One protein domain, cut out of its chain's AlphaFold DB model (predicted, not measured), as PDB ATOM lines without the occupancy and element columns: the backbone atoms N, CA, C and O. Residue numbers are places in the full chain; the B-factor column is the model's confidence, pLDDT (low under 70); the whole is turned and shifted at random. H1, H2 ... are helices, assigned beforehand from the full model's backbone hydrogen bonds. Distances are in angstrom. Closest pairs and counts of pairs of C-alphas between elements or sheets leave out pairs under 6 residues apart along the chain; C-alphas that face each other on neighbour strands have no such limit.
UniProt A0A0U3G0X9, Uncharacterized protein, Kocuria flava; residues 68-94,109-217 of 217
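What this domain is: This is residues 68 to 94 and 109 to 217 of the 217 residues of an uncharacterized protein of Kocuria flava (UniProt A0A0U3G0X9). Two long helices, H4 and H1, cross as an X, and three shorter helices, H5, H6 and H7, make a loose cluster near the last residues of both. The other part of H4 runs far out from the crossing along the long axis, with H2 and the small H3 near its beginning, while the loop residues 182 to 187 stick out beside the cluster. The 136 printed residues hold seven named helices, H1 to H7 in chain order, and no named strand: the class is all helix. The whole is loose, with a radius of gyration of the C-alphas of 18.8 A, and elongated, spanning 57 by 32 by 26 A.

How they stand to each other: H4, residues 132 to 162, touches H1, residues 68 to 88, about perpendicular at 77 degrees; their closest C-alphas, of Ser 151 and Ala 77, are 4.4 A apart. H4 touches H1 with residues 147 to 155 alone, and H1 touches H4 with residues 73 to 81 alone. H5, residues 164 to 175, touches H4 only at the corner, and only just, with 3 pairs of C-alphas within 8 A; the closest are Val 159 and Val 167, 6.3 A. H5 also touches H1, closest at C-alphas 175 and 86, 6.3 A. H6, residues 193 to 201, touches H5 about perpendicular at 82 degrees, closest at C-alphas 196 and 169, 5.6 A. H7, residues 206 to 215, touches H1 at a shallow tilt of 32 degrees, opposite ways, closest at C-alphas 211 and 88, 5.8 A. H7 also touches H5, closest at C-alphas 215 and 164, 6.2 A. H2, residues 110 to 120, only just touches H1, with 3 pairs within 8 A, the closest C-alphas being those of Glu 112 and Ala 69, 6.1 A. H3, residues 125 to 128, only just touches H4, only at the corner, closest at C-alphas 128 and 135, 5.4 A. In H1, H2, H4, H6 and H7 every O i to N i+4 pair is within hydrogen-bond range, in H5 6 of 8, and H3 is too short for such a pair.

Where its parts are: H4 is 43.4 A long, from C-alpha 132 at (16.856, -45.292, -22.646) to C-alpha 162 at (28.786, -11.209, 1.470). H1 is 30.5 A long and begins at C-alpha 68, (29.749, -36.054, -2.372). H5 measures 16.9 A, H2 15.1 A, H7 14.7 A, H6 11.9 A and H3 5.4 A.

The domain as a whole: The farthest C-alphas, of Gln 130 and Asp 194, are 58.9 A apart. Residues 95 to 108 are not printed, and C-alphas 94 and 109 are 29.3 A apart across this cut. The link from H5 to H6, 17 residues, is long. Mean pLDDT of the printed part is 76.6; 44 residues are under 70, among them 89 to 94, 109 to 129 and 132 to 142.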
ATOM      1  N   ARG A  68      29.101 -36.351  -1.078       70.31
ATOM      2  CA  ARG A  68      29.749 -36.054  -2.372       70.31
ATOM      3  C   ARG A  68      28.788 -35.541  -3.460       70.31
ATOM      4  O   ARG A  68      29.176 -34.674  -4.232       70.31
ATOM      5  N   ALA A  69      27.552 -36.042  -3.511       70.75
ATOM      6  CA  ALA A  69      26.543 -35.585  -4.471       70.75
ATOM      7  C   ALA A  69      26.112 -34.124  -4.232       70.75
ATOM      8  O   ALA A  69      26.022 -33.348  -5.179       70.75
ATOM      9  N   ALA A  70      25.911 -33.722  -2.974       76.56
ATOM     10  CA  ALA A  70      25.560 -32.348  -2.623       76.56
ATOM     11  C   ALA A  70      26.714 -31.376  -2.914       76.56
ATOM     12  O   ALA A  70      26.486 -30.286  -3.432       76.56
ATOM     13  N   ASP A  71      27.949 -31.800  -2.636       78.31
ATOM     14  CA  ASP A  71      29.161 -31.053  -2.978       78.31
ATOM     15  C   ASP A  71      29.269 -30.826  -4.501       78.31
ATOM     16  O   ASP A  71      29.522 -29.712  -4.960       78.31
ATOM     17  N   VAL A  72      29.003 -31.864  -5.301       77.69
ATOM     18  CA  VAL A  72      28.959 -31.789  -6.772       77.69
ATOM     19  C   VAL A  72      27.874 -30.827  -7.266       77.69
ATOM     20  O   VAL A  72      28.149 -29.972  -8.112       77.69
ATOM     21  N   LEU A  73      26.651 -30.926  -6.735       78.12
ATOM     22  CA  LEU A  73      25.548 -30.033  -7.106       78.12
ATOM     23  C   LEU A  73      25.847 -28.576  -6.744       78.12
ATOM     24  O   LEU A  73      25.504 -27.670  -7.502       78.12
ATOM     25  N   LEU A  74      26.520 -28.340  -5.618       84.75
ATOM     26  CA  LEU A  74      26.938 -27.006  -5.209       84.75
ATOM     27  C   LEU A  74      27.961 -26.404  -6.182       84.75
ATOM     28  O   LEU A  74      27.798 -25.258  -6.601       84.75
ATOM     29  N   VAL A  75      28.979 -27.170  -6.592       83.44
ATOM     30  CA  VAL A  75      29.950 -26.735  -7.617       83.44
ATOM     31  C   VAL A  75      29.251 -26.411  -8.935       83.44
ATOM     32  O   VAL A  75      29.523 -25.365  -9.529       83.44
ATOM     33  N   ALA A  76      28.333 -27.273  -9.381       81.44
ATOM     34  CA  ALA A  76      27.559 -27.046 -10.601       81.44
ATOM     35  C   ALA A  76      26.730 -25.757 -10.518       81.44
ATOM     36  O   ALA A  76      26.761 -24.944 -11.442       81.44
ATOM     37  N   ALA A  77      26.035 -25.538  -9.399       85.19
ATOM     38  CA  ALA A  77      25.225 -24.346  -9.169       85.19
ATOM     39  C   ALA A  77      26.073 -23.061  -9.136       85.19
ATOM     40  O   ALA A  77      25.679 -22.054  -9.717       85.19
ATOM     41  N   LEU A  78      27.263 -23.091  -8.529       88.50
ATOM     42  CA  LEU A  78      28.198 -21.962  -8.551       88.50
ATOM     43  C   LEU A  78      28.644 -21.635  -9.983       88.50
ATOM     44  O   LEU A  78      28.540 -20.494 -10.426       88.50
ATOM     45  N   LEU A  79      29.085 -22.631 -10.750       84.88
ATOM     46  CA  LEU A  79      29.470 -22.419 -12.148       84.88
ATOM     47  C   LEU A  79      28.291 -21.906 -13.002       84.88
ATOM     48  O   LEU A  79      28.485 -21.041 -13.858       84.88
ATOM     49  N   ALA A  80      27.067 -22.372 -12.738       84.06
ATOM     50  CA  ALA A  80      25.848 -21.856 -13.359       84.06
ATOM     51  C   ALA A  80      25.619 -20.365 -13.050       84.06
ATOM     52  O   ALA A  80      25.352 -19.588 -13.969       84.06
ATOM     53  N   VAL A  81      25.784 -19.939 -11.789       89.81
ATOM     54  CA  VAL A  81      25.720 -18.519 -11.389       89.81
ATOM     55  C   VAL A  81      26.723 -17.686 -12.185       89.81
ATOM     56  O   VAL A  81      26.357 -16.651 -12.745       89.81
ATOM     57  N   GLN A  82      27.973 -18.148 -12.291       87.19
ATOM     58  CA  GLN A  82      29.006 -17.462 -13.067       87.19
ATOM     59  C   GLN A  82      28.606 -17.303 -14.537       87.19
ATOM     60  O   GLN A  82      28.696 -16.205 -15.085       87.19
ATOM     61  N   GLN A  83      28.186 -18.384 -15.192       81.62
ATOM     62  CA  GLN A  83      27.849 -18.347 -16.614       81.62
ATOM     63  C   GLN A  83      26.654 -17.437 -16.901       81.62
ATOM     64  O   GLN A  83      26.716 -16.631 -17.829       81.62
ATOM     65  N   ARG A  84      25.605 -17.506 -16.075       83.75
ATOM     66  CA  ARG A  84      24.436 -16.619 -16.173       83.75
ATOM     67  C   ARG A  84      24.832 -15.158 -16.046       83.75
ATOM     68  O   ARG A  84      24.431 -14.341 -16.871       83.75
ATOM     69  N   PHE A  85      25.661 -14.839 -15.054       87.06
ATOM     70  CA  PHE A  85      26.153 -13.481 -14.861       87.06
ATOM     71  C   PHE A  85      26.911 -12.969 -16.092       87.06
ATOM     72  O   PHE A  85      26.657 -11.863 -16.571       87.06
ATOM     73  N   LEU A  86      27.827 -13.782 -16.631       79.25
ATOM     74  CA  LEU A  86      28.611 -13.415 -17.811       79.25
ATOM     75  C   LEU A  86      27.730 -13.215 -19.051       79.25
ATOM     76  O   LEU A  86      27.962 -12.260 -19.787       79.25
ATOM     77  N   ALA A  87      26.711 -14.055 -19.246       78.00
ATOM     78  CA  ALA A  87      25.774 -13.951 -20.364       78.00
ATOM     79  C   ALA A  87      24.891 -12.694 -20.292       78.00
ATOM     80  O   ALA A  87      24.719 -11.999 -21.297       78.00
ATOM     81  N   VAL A  88      24.400 -12.338 -19.097       79.81
ATOM     82  CA  VAL A  88      23.686 -11.066 -18.860       79.81
ATOM     83  C   VAL A  88      24.577  -9.871 -19.210       79.81
ATOM     84  O   VAL A  88      24.110  -8.902 -19.808       79.81
ATOM     85  N   GLY A  89      25.869  -9.950 -18.885       68.06
ATOM     86  CA  GLY A  89      26.853  -8.918 -19.203       68.06
ATOM     87  C   GLY A  89      27.227  -8.804 -20.687       68.06
ATOM     88  O   GLY A  89      27.909  -7.849 -21.043       68.06
ATOM     89  N   THR A  90      26.815  -9.736 -21.555       67.62
ATOM     90  CA  THR A  90      27.169  -9.738 -22.990       67.62
ATOM     91  C   THR A  90      25.968  -9.738 -23.945       67.62
ATOM     92  O   THR A  90      26.161  -9.959 -25.135       67.62
ATOM     93  N   GLU A  91      24.755  -9.456 -23.448       58.03
ATOM     94  CA  GLU A  91      23.501  -9.377 -24.229       58.03
ATOM     95  C   GLU A  91      23.151 -10.646 -25.041       58.03
ATOM     96  O   GLU A  91      22.440 -10.568 -26.042       58.03
ATOM     97  N   ASP A  92      23.585 -11.828 -24.589       51.44
ATOM     98  CA  ASP A  92      23.148 -13.118 -25.148       51.44
ATOM     99  C   ASP A  92      22.695 -14.060 -24.012       51.44
ATOM    100  O   ASP A  92      23.418 -14.970 -23.608       51.44
ATOM    101  N   PRO A  93      21.523 -13.795 -23.400       49.97
ATOM    102  CA  PRO A  93      21.013 -14.571 -22.268       49.97
ATOM    103  C   PRO A  93      20.513 -15.972 -22.662       49.97
ATOM    104  O   PRO A  93      20.337 -16.815 -21.784       49.97
ATOM    105  N   ASP A  94      20.296 -16.225 -23.957       45.97
ATOM    106  CA  ASP A  94      19.694 -17.461 -24.476       45.97
ATOM    107  C   ASP A  94      20.733 -18.556 -24.796       45.97
ATOM    108  O   ASP A  94      20.365 -19.681 -25.134       45.97
ATOM    109  N   GLU A 109      27.940 -41.388 -12.341       52.53
ATOM    110  CA  GLU A 109      27.773 -42.824 -12.134       52.53
ATOM    111  C   GLU A 109      26.348 -43.063 -11.644       52.53
ATOM    112  O   GLU A 109      25.840 -42.272 -10.844       52.53
ATOM    113  N   ASP A 110      25.689 -44.103 -12.160       53.47
ATOM    114  CA  ASP A 110      24.255 -44.314 -11.957       53.47
ATOM    115  C   ASP A 110      23.866 -44.179 -10.476       53.47
ATOM    116  O   ASP A 110      22.800 -43.672 -10.174       53.47
ATOM    117  N   ALA A 111      24.754 -44.524  -9.537       57.25
ATOM    118  CA  ALA A 111      24.558 -44.337  -8.101       57.25
ATOM    119  C   ALA A 111      24.509 -42.867  -7.617       57.25
ATOM    120  O   ALA A 111      23.732 -42.564  -6.716       57.25
ATOM    121  N   GLU A 112      25.315 -41.956  -8.168       56.84
ATOM    122  CA  GLU A 112      25.292 -40.520  -7.838       56.84
ATOM    123  C   GLU A 112      24.088 -39.834  -8.491       56.84
ATOM    124  O   GLU A 112      23.409 -39.032  -7.850       56.84
ATOM    125  N   LEU A 113      23.772 -40.214  -9.733       58.09
ATOM    126  CA  LEU A 113      22.555 -39.784 -10.414       58.09
ATOM    127  C   LEU A 113      21.317 -40.273  -9.646       58.09
ATOM    128  O   LEU A 113      20.459 -39.473  -9.304       58.09
ATOM    129  N   LEU A 114      21.248 -41.559  -9.292       58.44
ATOM    130  CA  LEU A 114      20.155 -42.147  -8.511       58.44
ATOM    131  C   LEU A 114      20.075 -41.598  -7.082       58.44
ATOM    132  O   LEU A 114      18.991 -41.620  -6.512       58.44
ATOM    133  N   ALA A 115      21.165 -41.094  -6.498       62.88
ATOM    134  CA  ALA A 115      21.110 -40.390  -5.217       62.88
ATOM    135  C   ALA A 115      20.394 -39.036  -5.362       62.88
ATOM    136  O   ALA A 115      19.461 -38.768  -4.614       62.88
ATOM    137  N   VAL A 116      20.757 -38.235  -6.374       59.97
ATOM    138  CA  VAL A 116      20.081 -36.956  -6.675       59.97
ATOM    139  C   VAL A 116      18.620 -37.184  -7.079       59.97
ATOM    140  O   VAL A 116      17.720 -36.510  -6.583       59.97
ATOM    141  N   LEU A 117      18.365 -38.174  -7.940       60.69
ATOM    142  CA  LEU A 117      17.014 -38.549  -8.357       60.69
ATOM    143  C   LEU A 117      16.216 -39.162  -7.193       60.69
ATOM    144  O   LEU A 117      15.020 -38.947  -7.112       60.69
ATOM    145  N   GLY A 118      16.837 -39.904  -6.276       60.28
ATOM    146  CA  GLY A 118      16.155 -40.548  -5.149       60.28
ATOM    147  C   GLY A 118      15.812 -39.602  -3.995       60.28
ATOM    148  O   GLY A 118      14.843 -39.844  -3.280       60.28
ATOM    149  N   GLU A 119      16.573 -38.518  -3.811       59.38
ATOM    150  CA  GLU A 119      16.252 -37.462  -2.839       59.38
ATOM    151  C   GLU A 119      15.117 -36.546  -3.323       59.38
ATOM    152  O   GLU A 119      14.359 -36.022  -2.505       59.38
ATOM    153  N   HIS A 120      14.973 -36.383  -4.641       52.84
ATOM    154  CA  HIS A 120      14.061 -35.403  -5.238       52.84
ATOM    155  C   HIS A 120      12.934 -36.005  -6.093       52.84
ATOM    156  O   HIS A 120      12.065 -35.260  -6.549       52.84
ATOM    157  N   TRP A 121      12.899 -37.326  -6.299       59.72
ATOM    158  CA  TRP A 121      11.969 -37.963  -7.232       59.72
ATOM    159  C   TRP A 121      11.418 -39.324  -6.764       59.72
ATOM    160  O   TRP A 121      12.077 -40.097  -6.074       59.72
ATOM    161  N   GLU A 122      10.202 -39.633  -7.232       54.66
ATOM    162  CA  GLU A 122       9.581 -40.970  -7.272       54.66
ATOM    163  C   GLU A 122       9.598 -41.489  -8.730       54.66
ATOM    164  O   GLU A 122       8.547 -41.704  -9.332       54.66
ATOM    165  N   LEU A 123      10.771 -41.618  -9.363       55.88
ATOM    166  CA  LEU A 123      10.852 -42.232 -10.698       55.88
ATOM    167  C   LEU A 123      10.834 -43.758 -10.622       55.88
ATOM    168  O   LEU A 123      11.508 -44.343  -9.776       55.88
ATOM    169  N   ASP A 124      10.143 -44.397 -11.570       59.03
ATOM    170  CA  ASP A 124      10.190 -45.847 -11.769       59.03
ATOM    171  C   ASP A 124      11.359 -46.223 -12.707       59.03
ATOM    172  O   ASP A 124      11.326 -45.902 -13.901       59.03
ATOM    173  N   PRO A 125      12.392 -46.938 -12.223       55.41
ATOM    174  CA  PRO A 125      13.507 -47.406 -13.048       55.41
ATOM    175  C   PRO A 125      13.073 -48.292 -14.227       55.41
ATOM    176  O   PRO A 125      13.806 -48.408 -15.208       55.41
ATOM    177  N   ALA A 126      11.884 -48.906 -14.164       61.91
ATOM    178  CA  ALA A 126      11.353 -49.745 -15.235       61.91
ATOM    179  C   ALA A 126      10.988 -48.960 -16.512       61.91
ATOM    180  O   ALA A 126      10.868 -49.560 -17.585       61.91
ATOM    181  N   GLU A 127      10.828 -47.634 -16.431       59.56
ATOM    182  CA  GLU A 127      10.625 -46.769 -17.602       59.56
ATOM    183  C   GLU A 127      11.935 -46.543 -18.382       59.56
ATOM    184  O   GLU A 127      11.913 -46.444 -19.611       59.56
ATOM    185  N   ALA A 128      13.088 -46.571 -17.700       59.41
ATOM    186  CA  ALA A 128      14.409 -46.420 -18.318       59.41
ATOM    187  C   ALA A 128      14.798 -47.613 -19.209       59.41
ATOM    188  O   ALA A 128      15.489 -47.442 -20.213       59.41
ATOM    189  N   GLU A 129      14.329 -48.821 -18.879       59.09
ATOM    190  CA  GLU A 129      14.586 -50.029 -19.677       59.09
ATOM    191  C   GLU A 129      13.813 -50.039 -21.008       59.09
ATOM    192  O   GLU A 129      14.221 -50.712 -21.956       59.09
ATOM    193  N   GLN A 130      12.700 -49.303 -21.091       70.19
ATOM    194  CA  GLN A 130      11.805 -49.300 -22.254       70.19
ATOM    195  C   GLN A 130      12.167 -48.223 -23.285       70.19
ATOM    196  O   GLN A 130      11.977 -48.449 -24.482       70.19
ATOM    197  N   ASP A 131      12.708 -47.084 -22.842       71.06
ATOM    198  CA  ASP A 131      13.210 -46.005 -23.705       71.06
ATOM    199  C   ASP A 131      14.429 -45.298 -23.073       71.06
ATOM    200  O   ASP A 131      14.292 -44.237 -22.455       71.06
ATOM    201  N   PRO A 132      15.643 -45.857 -23.236       65.19
ATOM    202  CA  PRO A 132      16.856 -45.292 -22.646       65.19
ATOM    203  C   PRO A 132      17.179 -43.868 -23.127       65.19
ATOM    204  O   PRO A 132      17.649 -43.039 -22.348       65.19
ATOM    205  N   GLU A 133      16.923 -43.555 -24.402       62.91
ATOM    206  CA  GLU A 133      17.194 -42.227 -24.969       62.91
ATOM    207  C   GLU A 133      16.159 -41.190 -24.513       62.91
ATOM    208  O   GLU A 133      16.508 -40.041 -24.220       62.91
ATOM    209  N   GLY A 134      14.880 -41.574 -24.437       65.62
ATOM    210  CA  GLY A 134      13.819 -40.745 -23.869       65.62
ATOM    211  C   GLY A 134      14.031 -40.465 -22.386       65.62
ATOM    212  O   GLY A 134      13.936 -39.310 -21.969       65.62
ATOM    213  N   PHE A 135      14.414 -41.485 -21.618       65.00
ATOM    214  CA  PHE A 135      14.755 -41.358 -20.205       65.00
ATOM    215  C   PHE A 135      15.957 -40.429 -19.988       65.00
ATOM    216  O   PHE A 135      15.873 -39.495 -19.193       65.00
ATOM    217  N   ALA A 136      17.038 -40.593 -20.759       64.62
ATOM    218  CA  ALA A 136      18.205 -39.713 -20.677       64.62
ATOM    219  C   ALA A 136      17.861 -38.245 -20.989       64.62
ATOM    220  O   ALA A 136      18.369 -37.338 -20.330       64.62
ATOM    221  N   ARG A 137      16.966 -37.994 -21.954       64.88
ATOM    222  CA  ARG A 137      16.491 -36.639 -22.275       64.88
ATOM    223  C   ARG A 137      15.641 -36.039 -21.152       64.88
ATOM    224  O   ARG A 137      15.812 -34.864 -20.844       64.88
ATOM    225  N   LEU A 138      14.746 -36.826 -20.554       65.25
ATOM    226  CA  LEU A 138      13.912 -36.402 -19.422       65.25
ATOM    227  C   LEU A 138      14.766 -36.054 -18.201       65.25
ATOM    228  O   LEU A 138      14.616 -34.973 -17.638       65.25
ATOM    229  N   VAL A 139      15.707 -36.930 -17.844       65.50
ATOM    230  CA  VAL A 139      16.671 -36.694 -16.761       65.50
ATOM    231  C   VAL A 139      17.537 -35.470 -17.061       65.50
ATOM    232  O   VAL A 139      17.753 -34.644 -16.181       65.50
ATOM    233  N   GLY A 140      18.001 -35.316 -18.303       65.75
ATOM    234  CA  GLY A 140      18.775 -34.151 -18.728       65.75
ATOM    235  C   GLY A 140      18.013 -32.836 -18.551       65.75
ATOM    236  O   GLY A 140      18.557 -31.902 -17.972       65.75
ATOM    237  N   GLY A 141      16.751 -32.772 -18.990       66.06
ATOM    238  CA  GLY A 141      15.900 -31.592 -18.797       66.06
ATOM    239  C   GLY A 141      15.653 -31.284 -17.319       66.06
ATOM    240  O   GLY A 141      15.854 -30.155 -16.887       66.06
ATOM    241  N   PHE A 142      15.323 -32.305 -16.525       69.12
ATOM    242  CA  PHE A 142      15.121 -32.154 -15.084       69.12
ATOM    243  C   PHE A 142      16.366 -31.616 -14.368       69.12
ATOM    244  O   PHE A 142      16.263 -30.688 -13.572       69.12
ATOM    245  N   LEU A 143      17.550 -32.165 -14.653       70.12
ATOM    246  CA  LEU A 143      18.792 -31.696 -14.037       70.12
ATOM    247  C   LEU A 143      19.092 -30.238 -14.395       70.12
ATOM    248  O   LEU A 143      19.609 -29.511 -13.554       70.12
ATOM    249  N   GLN A 144      18.765 -29.802 -15.613       71.56
ATOM    250  CA  GLN A 144      18.923 -28.406 -16.022       71.56
ATOM    251  C   GLN A 144      17.976 -27.483 -15.246       71.56
ATOM    252  O   GLN A 144      18.430 -26.472 -14.711       71.56
ATOM    253  N   ASP A 145      16.699 -27.853 -15.117       74.19
ATOM    254  CA  ASP A 145      15.713 -27.091 -14.337       74.19
ATOM    255  C   ASP A 145      16.088 -27.047 -12.845       74.19
ATOM    256  O   ASP A 145      16.038 -25.994 -12.209       74.19
ATOM    257  N   HIS A 146      16.543 -28.170 -12.291       76.75
ATOM    258  CA  HIS A 146      16.975 -28.249 -10.899       76.75
ATOM    259  C   HIS A 146      18.243 -27.426 -10.638       76.75
ATOM    260  O   HIS A 146      18.314 -26.681  -9.664       76.75
ATOM    261  N   LEU A 147      19.248 -27.507 -11.518       79.19
ATOM    262  CA  LEU A 147      20.445 -26.669 -11.414       79.19
ATOM    263  C   LEU A 147      20.113 -25.189 -11.580       79.19
ATOM    264  O   LEU A 147      20.748 -24.351 -10.943       79.19
ATOM    265  N   ALA A 148      19.118 -24.862 -12.406       80.50
ATOM    266  CA  ALA A 148      18.645 -23.502 -12.559       80.50
ATOM    267  C   ALA A 148      18.099 -22.942 -11.245       80.50
ATOM    268  O   ALA A 148      18.577 -21.899 -10.799       80.50
ATOM    269  N   GLU A 149      17.169 -23.657 -10.618       84.94
ATOM    270  CA  GLU A 149      16.611 -23.303  -9.312       84.94
ATOM    271  C   GLU A 149      17.715 -23.218  -8.249       84.94
ATOM    272  O   GLU A 149      17.861 -22.201  -7.570       84.94
ATOM    273  N   ARG A 150      18.584 -24.232  -8.182       85.31
ATOM    274  CA  ARG A 150      19.669 -24.278  -7.200       85.31
ATOM    275  C   ARG A 150      20.675 -23.142  -7.367       85.31
ATOM    276  O   ARG A 150      21.212 -22.652  -6.378       85.31
ATOM    277  N   SER A 151      20.951 -22.717  -8.597       88.00
ATOM    278  CA  SER A 151      21.847 -21.587  -8.853       88.00
ATOM    279  C   SER A 151      21.266 -20.261  -8.352       88.00
ATOM    280  O   SER A 151      22.012 -19.451  -7.803       88.00
ATOM    281  N   ASP A 152      19.949 -20.068  -8.444       89.94
ATOM    282  CA  ASP A 152      19.288 -18.868  -7.924       89.94
ATOM    283  C   ASP A 152      19.300 -18.868  -6.384       89.94
ATOM    284  O   ASP A 152      19.603 -17.846  -5.763       89.94
ATOM    285  N   GLU A 153      19.084 -20.029  -5.754       92.12
ATOM    286  CA  GLU A 153      19.244 -20.197  -4.302       92.12
ATOM    287  C   GLU A 153      20.677 -19.891  -3.840       92.12
ATOM    288  O   GLU A 153      20.885 -19.162  -2.867       92.12
ATOM    289  N   VAL A 154      21.674 -20.427  -4.550       93.12
ATOM    290  CA  VAL A 154      23.096 -20.203  -4.262       93.12
ATOM    291  C   VAL A 154      23.455 -18.728  -4.406       93.12
ATOM    292  O   VAL A 154      24.129 -18.185  -3.531       93.12
ATOM    293  N   LEU A 155      22.992 -18.056  -5.464       94.12
ATOM    294  CA  LEU A 155      23.196 -16.620  -5.632       94.12
ATOM    295  C   LEU A 155      22.612 -15.839  -4.450       94.12
ATOM    296  O   LEU A 155      23.316 -15.015  -3.866       94.12
ATOM    297  N   GLY A 156      21.363 -16.125  -4.070       94.19
ATOM    298  CA  GLY A 156      20.705 -15.484  -2.932       94.19
ATOM    299  C   GLY A 156      21.486 -15.666  -1.627       94.19
ATOM    300  O   GLY A 156      21.744 -14.691  -0.921       94.19
ATOM    301  N   ALA A 157      21.952 -16.884  -1.350       92.88
ATOM    302  CA  ALA A 157      22.739 -17.189  -0.157       92.88
ATOM    303  C   ALA A 157      24.111 -16.486  -0.148       92.88
ATOM    304  O   ALA A 157      24.553 -15.987   0.889       92.88
ATOM    305  N   LEU A 158      24.788 -16.389  -1.297       93.31
ATOM    306  CA  LEU A 158      26.036 -15.627  -1.415       93.31
ATOM    307  C   LEU A 158      25.807 -14.128  -1.185       93.31
ATOM    308  O   LEU A 158      26.603 -13.479  -0.504       93.31
ATOM    309  N   VAL A 159      24.718 -13.577  -1.727       94.25
ATOM    310  CA  VAL A 159      24.328 -12.174  -1.522       94.25
ATOM    311  C   VAL A 159      24.003 -11.910  -0.053       94.25
ATOM    312  O   VAL A 159      24.441 -10.893   0.482       94.25
ATOM    313  N   GLU A 160      23.308 -12.823   0.622       92.31
ATOM    314  CA  GLU A 160      23.048 -12.728   2.061       92.31
ATOM    315  C   GLU A 160      24.350 -12.771   2.878       92.31
ATOM    316  O   GLU A 160      24.523 -11.996   3.819       92.31
ATOM    317  N   ARG A 161      25.300 -13.632   2.490       89.56
ATOM    318  CA  ARG A 161      26.562 -13.829   3.215       89.56
ATOM    319  C   ARG A 161      27.566 -12.688   3.035       89.56
ATOM    320  O   ARG A 161      28.250 -12.334   3.996       89.56
ATOM    321  N   TRP A 162      27.711 -12.154   1.824       89.38
ATOM    322  CA  TRP A 162      28.786 -11.209   1.470       89.38
ATOM    323  C   TRP A 162      28.304  -9.844   0.974       89.38
ATOM    324  O   TRP A 162      29.114  -8.926   0.813       89.38
ATOM    325  N   GLY A 163      27.007  -9.700   0.719       92.38
ATOM    326  CA  GLY A 163      26.414  -8.520   0.107       92.38
ATOM    327  C   GLY A 163      26.510  -8.516  -1.422       92.38
ATOM    328  O   GLY A 163      27.502  -8.944  -2.019       92.38
ATOM    329  N   ALA A 164      25.483  -7.947  -2.060       92.56
ATOM    330  CA  ALA A 164      25.359  -7.847  -3.517       92.56
ATOM    331  C   ALA A 164      26.559  -7.149  -4.179       92.56
ATOM    332  O   ALA A 164      27.034  -7.593  -5.219       92.56
ATOM    333  N   THR A 165      27.095  -6.095  -3.553       92.38
ATOM    334  CA  THR A 165      28.274  -5.355  -4.039       92.38
ATOM    335  C   THR A 165      29.496  -6.252  -4.192       92.38
ATOM    336  O   THR A 165      30.159  -6.221  -5.228       92.38
ATOM    337  N   THR A 166      29.775  -7.068  -3.176       91.00
ATOM    338  CA  THR A 166      30.907  -7.995  -3.178       91.00
ATOM    339  C   THR A 166      30.697  -9.059  -4.242       91.00
ATOM    340  O   THR A 166      31.545  -9.205  -5.116       91.00
ATOM    341  N   VAL A 167      29.550  -9.750  -4.217       92.81
ATOM    342  CA  VAL A 167      29.223 -10.824  -5.171       92.81
ATOM    343  C   VAL A 167      29.320 -10.332  -6.614       92.81
ATOM    344  O   VAL A 167      29.973 -10.970  -7.439       92.81
ATOM    345  N   PHE A 168      28.748  -9.161  -6.900       93.38
ATOM    346  CA  PHE A 168      28.847  -8.519  -8.203       93.38
ATOM    347  C   PHE A 168      30.300  -8.272  -8.614       93.38
ATOM    348  O   PHE A 168      30.686  -8.643  -9.719       93.38
ATOM    349  N   ALA A 169      31.114  -7.660  -7.748       90.81
ATOM    350  CA  ALA A 169      32.506  -7.360  -8.068       90.81
ATOM    351  C   ALA A 169      33.320  -8.639  -8.315       90.81
ATOM    352  O   ALA A 169      34.091  -8.687  -9.278       90.81
ATOM    353  N   GLN A 170      33.092  -9.689  -7.509       90.62
ATOM    354  CA  GLN A 170      33.737 -10.985  -7.715       90.62
ATOM    355  C   GLN A 170      33.408 -11.534  -9.111       90.62
ATOM    356  O   GLN A 170      34.316 -11.826  -9.889       90.62
ATOM    357  N   LEU A 171      32.121 -11.605  -9.462       90.50
ATOM    358  CA  LEU A 171      31.650 -12.127 -10.747       90.50
ATOM    359  C   LEU A 171      32.105 -11.269 -11.940       90.50
ATOM    360  O   LEU A 171      32.526 -11.800 -12.969       90.50
ATOM    361  N   TRP A 172      32.089  -9.941 -11.802       88.88
ATOM    362  CA  TRP A 172      32.530  -9.006 -12.840       88.88
ATOM    363  C   TRP A 172      34.010  -9.181 -13.187       88.88
ATOM    364  O   TRP A 172      34.381  -9.206 -14.365       88.88
ATOM    365  N   SER A 173      34.856  -9.388 -12.175       86.88
ATOM    366  CA  SER A 173      36.298  -9.583 -12.367       86.88
ATOM    367  C   SER A 173      36.658 -10.837 -13.177       86.88
ATOM    368  O   SER A 173      37.709 -10.862 -13.824       86.88
ATOM    369  N   LEU A 174      35.782 -11.852 -13.196       84.62
ATOM    370  CA  LEU A 174      35.938 -13.058 -14.018       84.62
ATOM    371  C   LEU A 174      35.775 -12.742 -15.507       84.62
ATOM    372  O   LEU A 174      36.514 -13.243 -16.353       84.62
ATOM    373  N   GLY A 175      34.812 -11.882 -15.840       78.56
ATOM    374  CA  GLY A 175      34.538 -11.475 -17.216       78.56
ATOM    375  C   GLY A 175      35.539 -10.457 -17.761       78.56
ATOM    376  O   GLY A 175      35.722 -10.386 -18.981       78.56
ATOM    377  N   ARG A 176      36.174  -9.683 -16.872       80.69
ATOM    378  CA  ARG A 176      37.065  -8.557 -17.185       80.69
ATOM    379  C   ARG A 176      38.359  -8.630 -16.364       80.69
ATOM    380  O   ARG A 176      38.616  -7.754 -15.539       80.69
ATOM    381  N   PRO A 177      39.225  -9.631 -16.602       72.75
ATOM    382  CA  PRO A 177      40.382  -9.859 -15.744       72.75
ATOM    383  C   PRO A 177      41.379  -8.694 -15.715       72.75
ATOM    384  O   PRO A 177      42.067  -8.530 -14.713       72.75
ATOM    385  N   GLY A 178      41.418  -7.869 -16.771       73.12
ATOM    386  CA  GLY A 178      42.260  -6.673 -16.858       73.12
ATOM    387  C   GLY A 178      41.755  -5.448 -16.085       73.12
ATOM    388  O   GLY A 178      42.464  -4.449 -16.041       73.12
ATOM    389  N   GLU A 179      40.558  -5.496 -15.492       76.19
ATOM    390  CA  GLU A 179      40.065  -4.441 -14.585       76.19
ATOM    391  C   GLU A 179      40.545  -4.643 -13.137       76.19
ATOM    392  O   GLU A 179      40.351  -3.762 -12.301       76.19
ATOM    393  N   VAL A 180      41.198  -5.778 -12.860       75.69
ATOM    394  CA  VAL A 180      41.784  -6.122 -11.563       75.69
ATOM    395  C   VAL A 180      43.287  -6.293 -11.716       75.69
ATOM    396  O   VAL A 180      43.752  -7.077 -12.546       75.69
ATOM    397  N   GLU A 181      44.055  -5.577 -10.902       69.31
ATOM    398  CA  GLU A 181      45.502  -5.745 -10.855       69.31
ATOM    399  C   GLU A 181      45.835  -7.051 -10.122       69.31
ATOM    400  O   GLU A 181      45.554  -7.212  -8.936       69.31
ATOM    401  N   ALA A 182      46.386  -8.022 -10.852       66.06
ATOM    402  CA  ALA A 182      46.778  -9.296 -10.269       66.06
ATOM    403  C   ALA A 182      48.055  -9.115  -9.439       66.06
ATOM    404  O   ALA A 182      49.125  -8.848  -9.991       66.06
ATOM    405  N   ASP A 183      47.941  -9.297  -8.128       72.50
ATOM    406  CA  ASP A 183      49.091  -9.483  -7.248       72.50
ATOM    407  C   ASP A 183      49.480 -10.974  -7.273       72.50
ATOM    408  O   ASP A 183      48.671 -11.805  -6.861       72.50
ATOM    409  N   PRO A 184      50.672 -11.341  -7.781       67.56
ATOM    410  CA  PRO A 184      51.088 -12.738  -7.883       67.56
ATOM    411  C   PRO A 184      51.312 -13.417  -6.523       67.56
ATOM    412  O   PRO A 184      51.345 -14.645  -6.474       67.56
ATOM    413  N   ASP A 185      51.474 -12.646  -5.443       74.69
ATOM    414  CA  ASP A 185      51.734 -13.161  -4.095       74.69
ATOM    415  C   ASP A 185      50.449 -13.281  -3.246       74.69
ATOM    416  O   ASP A 185      50.508 -13.659  -2.071       74.69
ATOM    417  N   ARG A 186      49.280 -12.968  -3.824       74.44
ATOM    418  CA  ARG A 186      47.975 -12.941  -3.148       74.44
ATOM    419  C   ARG A 186      46.956 -13.825  -3.881       74.44
ATOM    420  O   ARG A 186      47.034 -13.948  -5.105       74.44
ATOM    421  N   PRO A 187      45.953 -14.382  -3.177       69.31
ATOM    422  CA  PRO A 187      44.916 -15.151  -3.846       69.31
ATOM    423  C   PRO A 187      44.155 -14.296  -4.844       69.31
ATOM    424  O   PRO A 187      43.913 -13.111  -4.611       69.31
ATOM    425  N   ALA A 188      43.679 -14.936  -5.912       74.88
ATOM    426  CA  ALA A 188      42.772 -14.298  -6.860       74.88
ATOM    427  C   ALA A 188      41.428 -13.907  -6.216       74.88
ATOM    428  O   ALA A 188      40.786 -12.966  -6.678       74.88
ATOM    429  N   PHE A 189      41.011 -14.619  -5.162       82.19
ATOM    430  CA  PHE A 189      39.774 -14.364  -4.433       82.19
ATOM    431  C   PHE A 189      39.909 -14.631  -2.929       82.19
ATOM    432  O   PHE A 189      40.589 -15.577  -2.540       82.19
ATOM    433  N   PRO A 190      39.177 -13.885  -2.084       84.88
ATOM    434  CA  PRO A 190      38.312 -12.765  -2.445       84.88
ATOM    435  C   PRO A 190      39.093 -11.536  -2.893       84.88
ATOM    436  O   PRO A 190      40.201 -11.278  -2.424       84.88
ATOM    437  N   LEU A 191      38.457 -10.729  -3.742       85.19
ATOM    438  CA  LEU A 191      38.895  -9.359  -3.980       85.19
ATOM    439  C   LEU A 191      38.959  -8.559  -2.670       85.19
ATOM    440  O   LEU A 191      38.145  -8.730  -1.760       85.19
ATOM    441  N   SER A 192      39.927  -7.654  -2.604       86.31
ATOM    442  CA  SER A 192      40.080  -6.674  -1.534       86.31
ATOM    443  C   SER A 192      39.015  -5.582  -1.622       86.31
ATOM    444  O   SER A 192      38.414  -5.344  -2.671       86.31
ATOM    445  N   THR A 193      38.820  -4.856  -0.521       86.62
ATOM    446  CA  THR A 193      37.909  -3.703  -0.470       86.62
ATOM    447  C   THR A 193      38.242  -2.647  -1.528       86.62
ATOM    448  O   THR A 193      37.325  -2.104  -2.142       86.62
ATOM    449  N   ASP A 194      39.527  -2.392  -1.787       86.62
ATOM    450  CA  ASP A 194      39.959  -1.402  -2.780       86.62
ATOM    451  C   ASP A 194      39.639  -1.853  -4.212       86.62
ATOM    452  O   ASP A 194      39.160  -1.056  -5.019       86.62
ATOM    453  N   GLU A 195      39.820  -3.138  -4.524       87.62
ATOM    454  CA  GLU A 195      39.441  -3.701  -5.826       87.62
ATOM    455  C   GLU A 195      37.930  -3.673  -6.036       87.62
ATOM    456  O   GLU A 195      37.463  -3.294  -7.109       87.62
ATOM    457  N   ILE A 196      37.154  -4.014  -5.003       89.12
ATOM    458  CA  ILE A 196      35.691  -3.923  -5.043       89.12
ATOM    459  C   ILE A 196      35.276  -2.469  -5.294       89.12
ATOM    460  O   ILE A 196      34.470  -2.203  -6.187       89.12
ATOM    461  N   ALA A 197      35.844  -1.512  -4.556       86.31
ATOM    462  CA  ALA A 197      35.543  -0.093  -4.724       86.31
ATOM    463  C   ALA A 197      35.914   0.410  -6.127       86.31
ATOM    464  O   ALA A 197      35.138   1.145  -6.745       86.31
ATOM    465  N   TRP A 198      37.063  -0.005  -6.664       86.69
ATOM    466  CA  TRP A 198      37.491   0.321  -8.022       86.69
ATOM    467  C   TRP A 198      36.517  -0.221  -9.074       86.69
ATOM    468  O   TRP A 198      35.999   0.545  -9.893       86.69
ATOM    469  N   ILE A 199      36.192  -1.515  -8.997       87.19
ATOM    470  CA  ILE A 199      35.251  -2.169  -9.912       87.19
ATOM    471  C   ILE A 199      33.893  -1.485  -9.840       87.19
ATOM    472  O   ILE A 199      33.318  -1.195 -10.878       87.19
ATOM    473  N   VAL A 200      33.363  -1.179  -8.657       85.38
ATOM    474  CA  VAL A 200      32.010  -0.617  -8.516       85.38
ATOM    475  C   VAL A 200      31.956   0.858  -8.927       85.38
ATOM    476  O   VAL A 200      30.982   1.279  -9.549       85.38
ATOM    477  N   SER A 201      33.004   1.640  -8.651       82.31
ATOM    478  CA  SER A 201      33.038   3.087  -8.927       82.31
ATOM    479  C   SER A 201      33.251   3.464 -10.399       82.31
ATOM    480  O   SER A 201      32.959   4.600 -10.782       82.31
ATOM    481  N   GLY A 202      33.723   2.543 -11.247       76.19
ATOM    482  CA  GLY A 202      33.875   2.796 -12.684       76.19
ATOM    483  C   GLY A 202      32.545   3.150 -13.373       76.19
ATOM    484  O   GLY A 202      31.519   2.530 -13.079       76.19
ATOM    485  N   VAL A 203      32.568   4.112 -14.311       67.00
ATOM    486  CA  VAL A 203      31.387   4.587 -15.068       67.00
ATOM    487  C   VAL A 203      30.589   3.394 -15.616       67.00
ATOM    488  O   VAL A 203      31.177   2.551 -16.297       67.00
ATOM    489  N   PRO A 204      29.275   3.288 -15.339       66.69
ATOM    490  CA  PRO A 204      28.509   2.115 -15.729       66.69
ATOM    491  C   PRO A 204      28.312   2.092 -17.244       66.69
ATOM    492  O   PRO A 204      27.536   2.867 -17.801       66.69
ATOM    493  N   ALA A 205      29.018   1.184 -17.915       76.25
ATOM    494  CA  ALA A 205      28.603   0.717 -19.229       76.25
ATOM    495  C   ALA A 205      27.221   0.025 -19.105       76.25
ATOM    496  O   ALA A 205      26.933  -0.535 -18.043       76.25
ATOM    497  N   PRO A 206      26.360   0.038 -20.140       82.12
ATOM    498  CA  PRO A 206      25.019  -0.563 -20.080       82.12
ATOM    499  C   PRO A 206      25.005  -2.026 -19.598       82.12
ATOM    500  O   PRO A 206      24.223  -2.380 -18.723       82.12
ATOM    501  N   GLU A 207      25.953  -2.833 -20.077       82.06
ATOM    502  CA  GLU A 207      26.232  -4.211 -19.633       82.06
ATOM    503  C   GLU A 207      26.413  -4.341 -18.110       82.06
ATOM    504  O   GLU A 207      25.871  -5.239 -17.468       82.06
ATOM    505  N   LYS A 208      27.139  -3.396 -17.508       85.00
ATOM    506  CA  LYS A 208      27.447  -3.373 -16.078       85.00
ATOM    507  C   LYS A 208      26.208  -3.066 -15.245       85.00
ATOM    508  O   LYS A 208      26.052  -3.595 -14.150       85.00
ATOM    509  N   HIS A 209      25.321  -2.227 -15.775       86.06
ATOM    510  CA  HIS A 209      24.047  -1.920 -15.139       86.06
ATOM    511  C   HIS A 209      23.103  -3.128 -15.156       86.06
ATOM    512  O   HIS A 209      22.546  -3.458 -14.114       86.06
ATOM    513  N   LEU A 210      22.994  -3.834 -16.286       86.62
ATOM    514  CA  LEU A 210      22.170  -5.046 -16.398       86.62
ATOM    515  C   LEU A 210      22.653  -6.161 -15.463       86.62
ATOM    516  O   LEU A 210      21.854  -6.767 -14.750       86.62
ATOM    517  N   ALA A 211      23.966  -6.397 -15.419       88.25
ATOM    518  CA  ALA A 211      24.558  -7.373 -14.508       88.25
ATOM    519  C   ALA A 211      24.344  -6.986 -13.032       88.25
ATOM    520  O   ALA A 211      24.060  -7.847 -12.200       88.25
ATOM    521  N   TRP A 212      24.418  -5.692 -12.705       90.06
ATOM    522  CA  TRP A 212      24.112  -5.189 -11.364       90.06
ATOM    523  C   TRP A 212      22.647  -5.415 -10.978       90.06
ATOM    524  O   TRP A 212      22.371  -5.886  -9.875       90.06
ATOM    525  N   GLU A 213      21.707  -5.112 -11.876       89.31
ATOM    526  CA  GLU A 213      20.279  -5.340 -11.643       89.31
ATOM    527  C   GLU A 213      19.964  -6.819 -11.427       89.31
ATOM    528  O   GLU A 213      19.149  -7.134 -10.568       89.31
ATOM    529  N   TRP A 214      20.615  -7.725 -12.162       90.88
ATOM    530  CA  TRP A 214      20.413  -9.163 -11.992       90.88
ATOM    531  C   TRP A 214      20.817  -9.657 -10.598       90.88
ATOM    532  O   TRP A 214      20.044 -10.375  -9.977       90.88
ATOM    533  N   VAL A 215      21.966  -9.216 -10.068       90.62
ATOM    534  CA  VAL A 215      22.418  -9.584  -8.708       90.62
ATOM    535  C   VAL A 215      21.502  -9.016  -7.609       90.62
ATOM    536  O   VAL A 215      21.495  -9.529  -6.496       90.62
ATOM    537  N   ASN A 216      20.741  -7.954  -7.900       88.12
ATOM    538  CA  ASN A 216      19.879  -7.261  -6.932       88.12
ATOM    539  C   ASN A 216      18.376  -7.579  -7.081       88.12
ATOM    540  O   ASN A 216      17.567  -6.904  -6.438       88.12
ATOM    541  N   ARG A 217      17.986  -8.529  -7.941       82.38
ATOM    542  CA  ARG A 217      16.590  -9.000  -8.026       82.38
ATOM    543  C   ARG A 217      16.217  -9.859  -6.829       82.38
ATOM    544  O   ARG A 217      15.045  -9.732  -6.412       82.38
TER     545      ARG A 217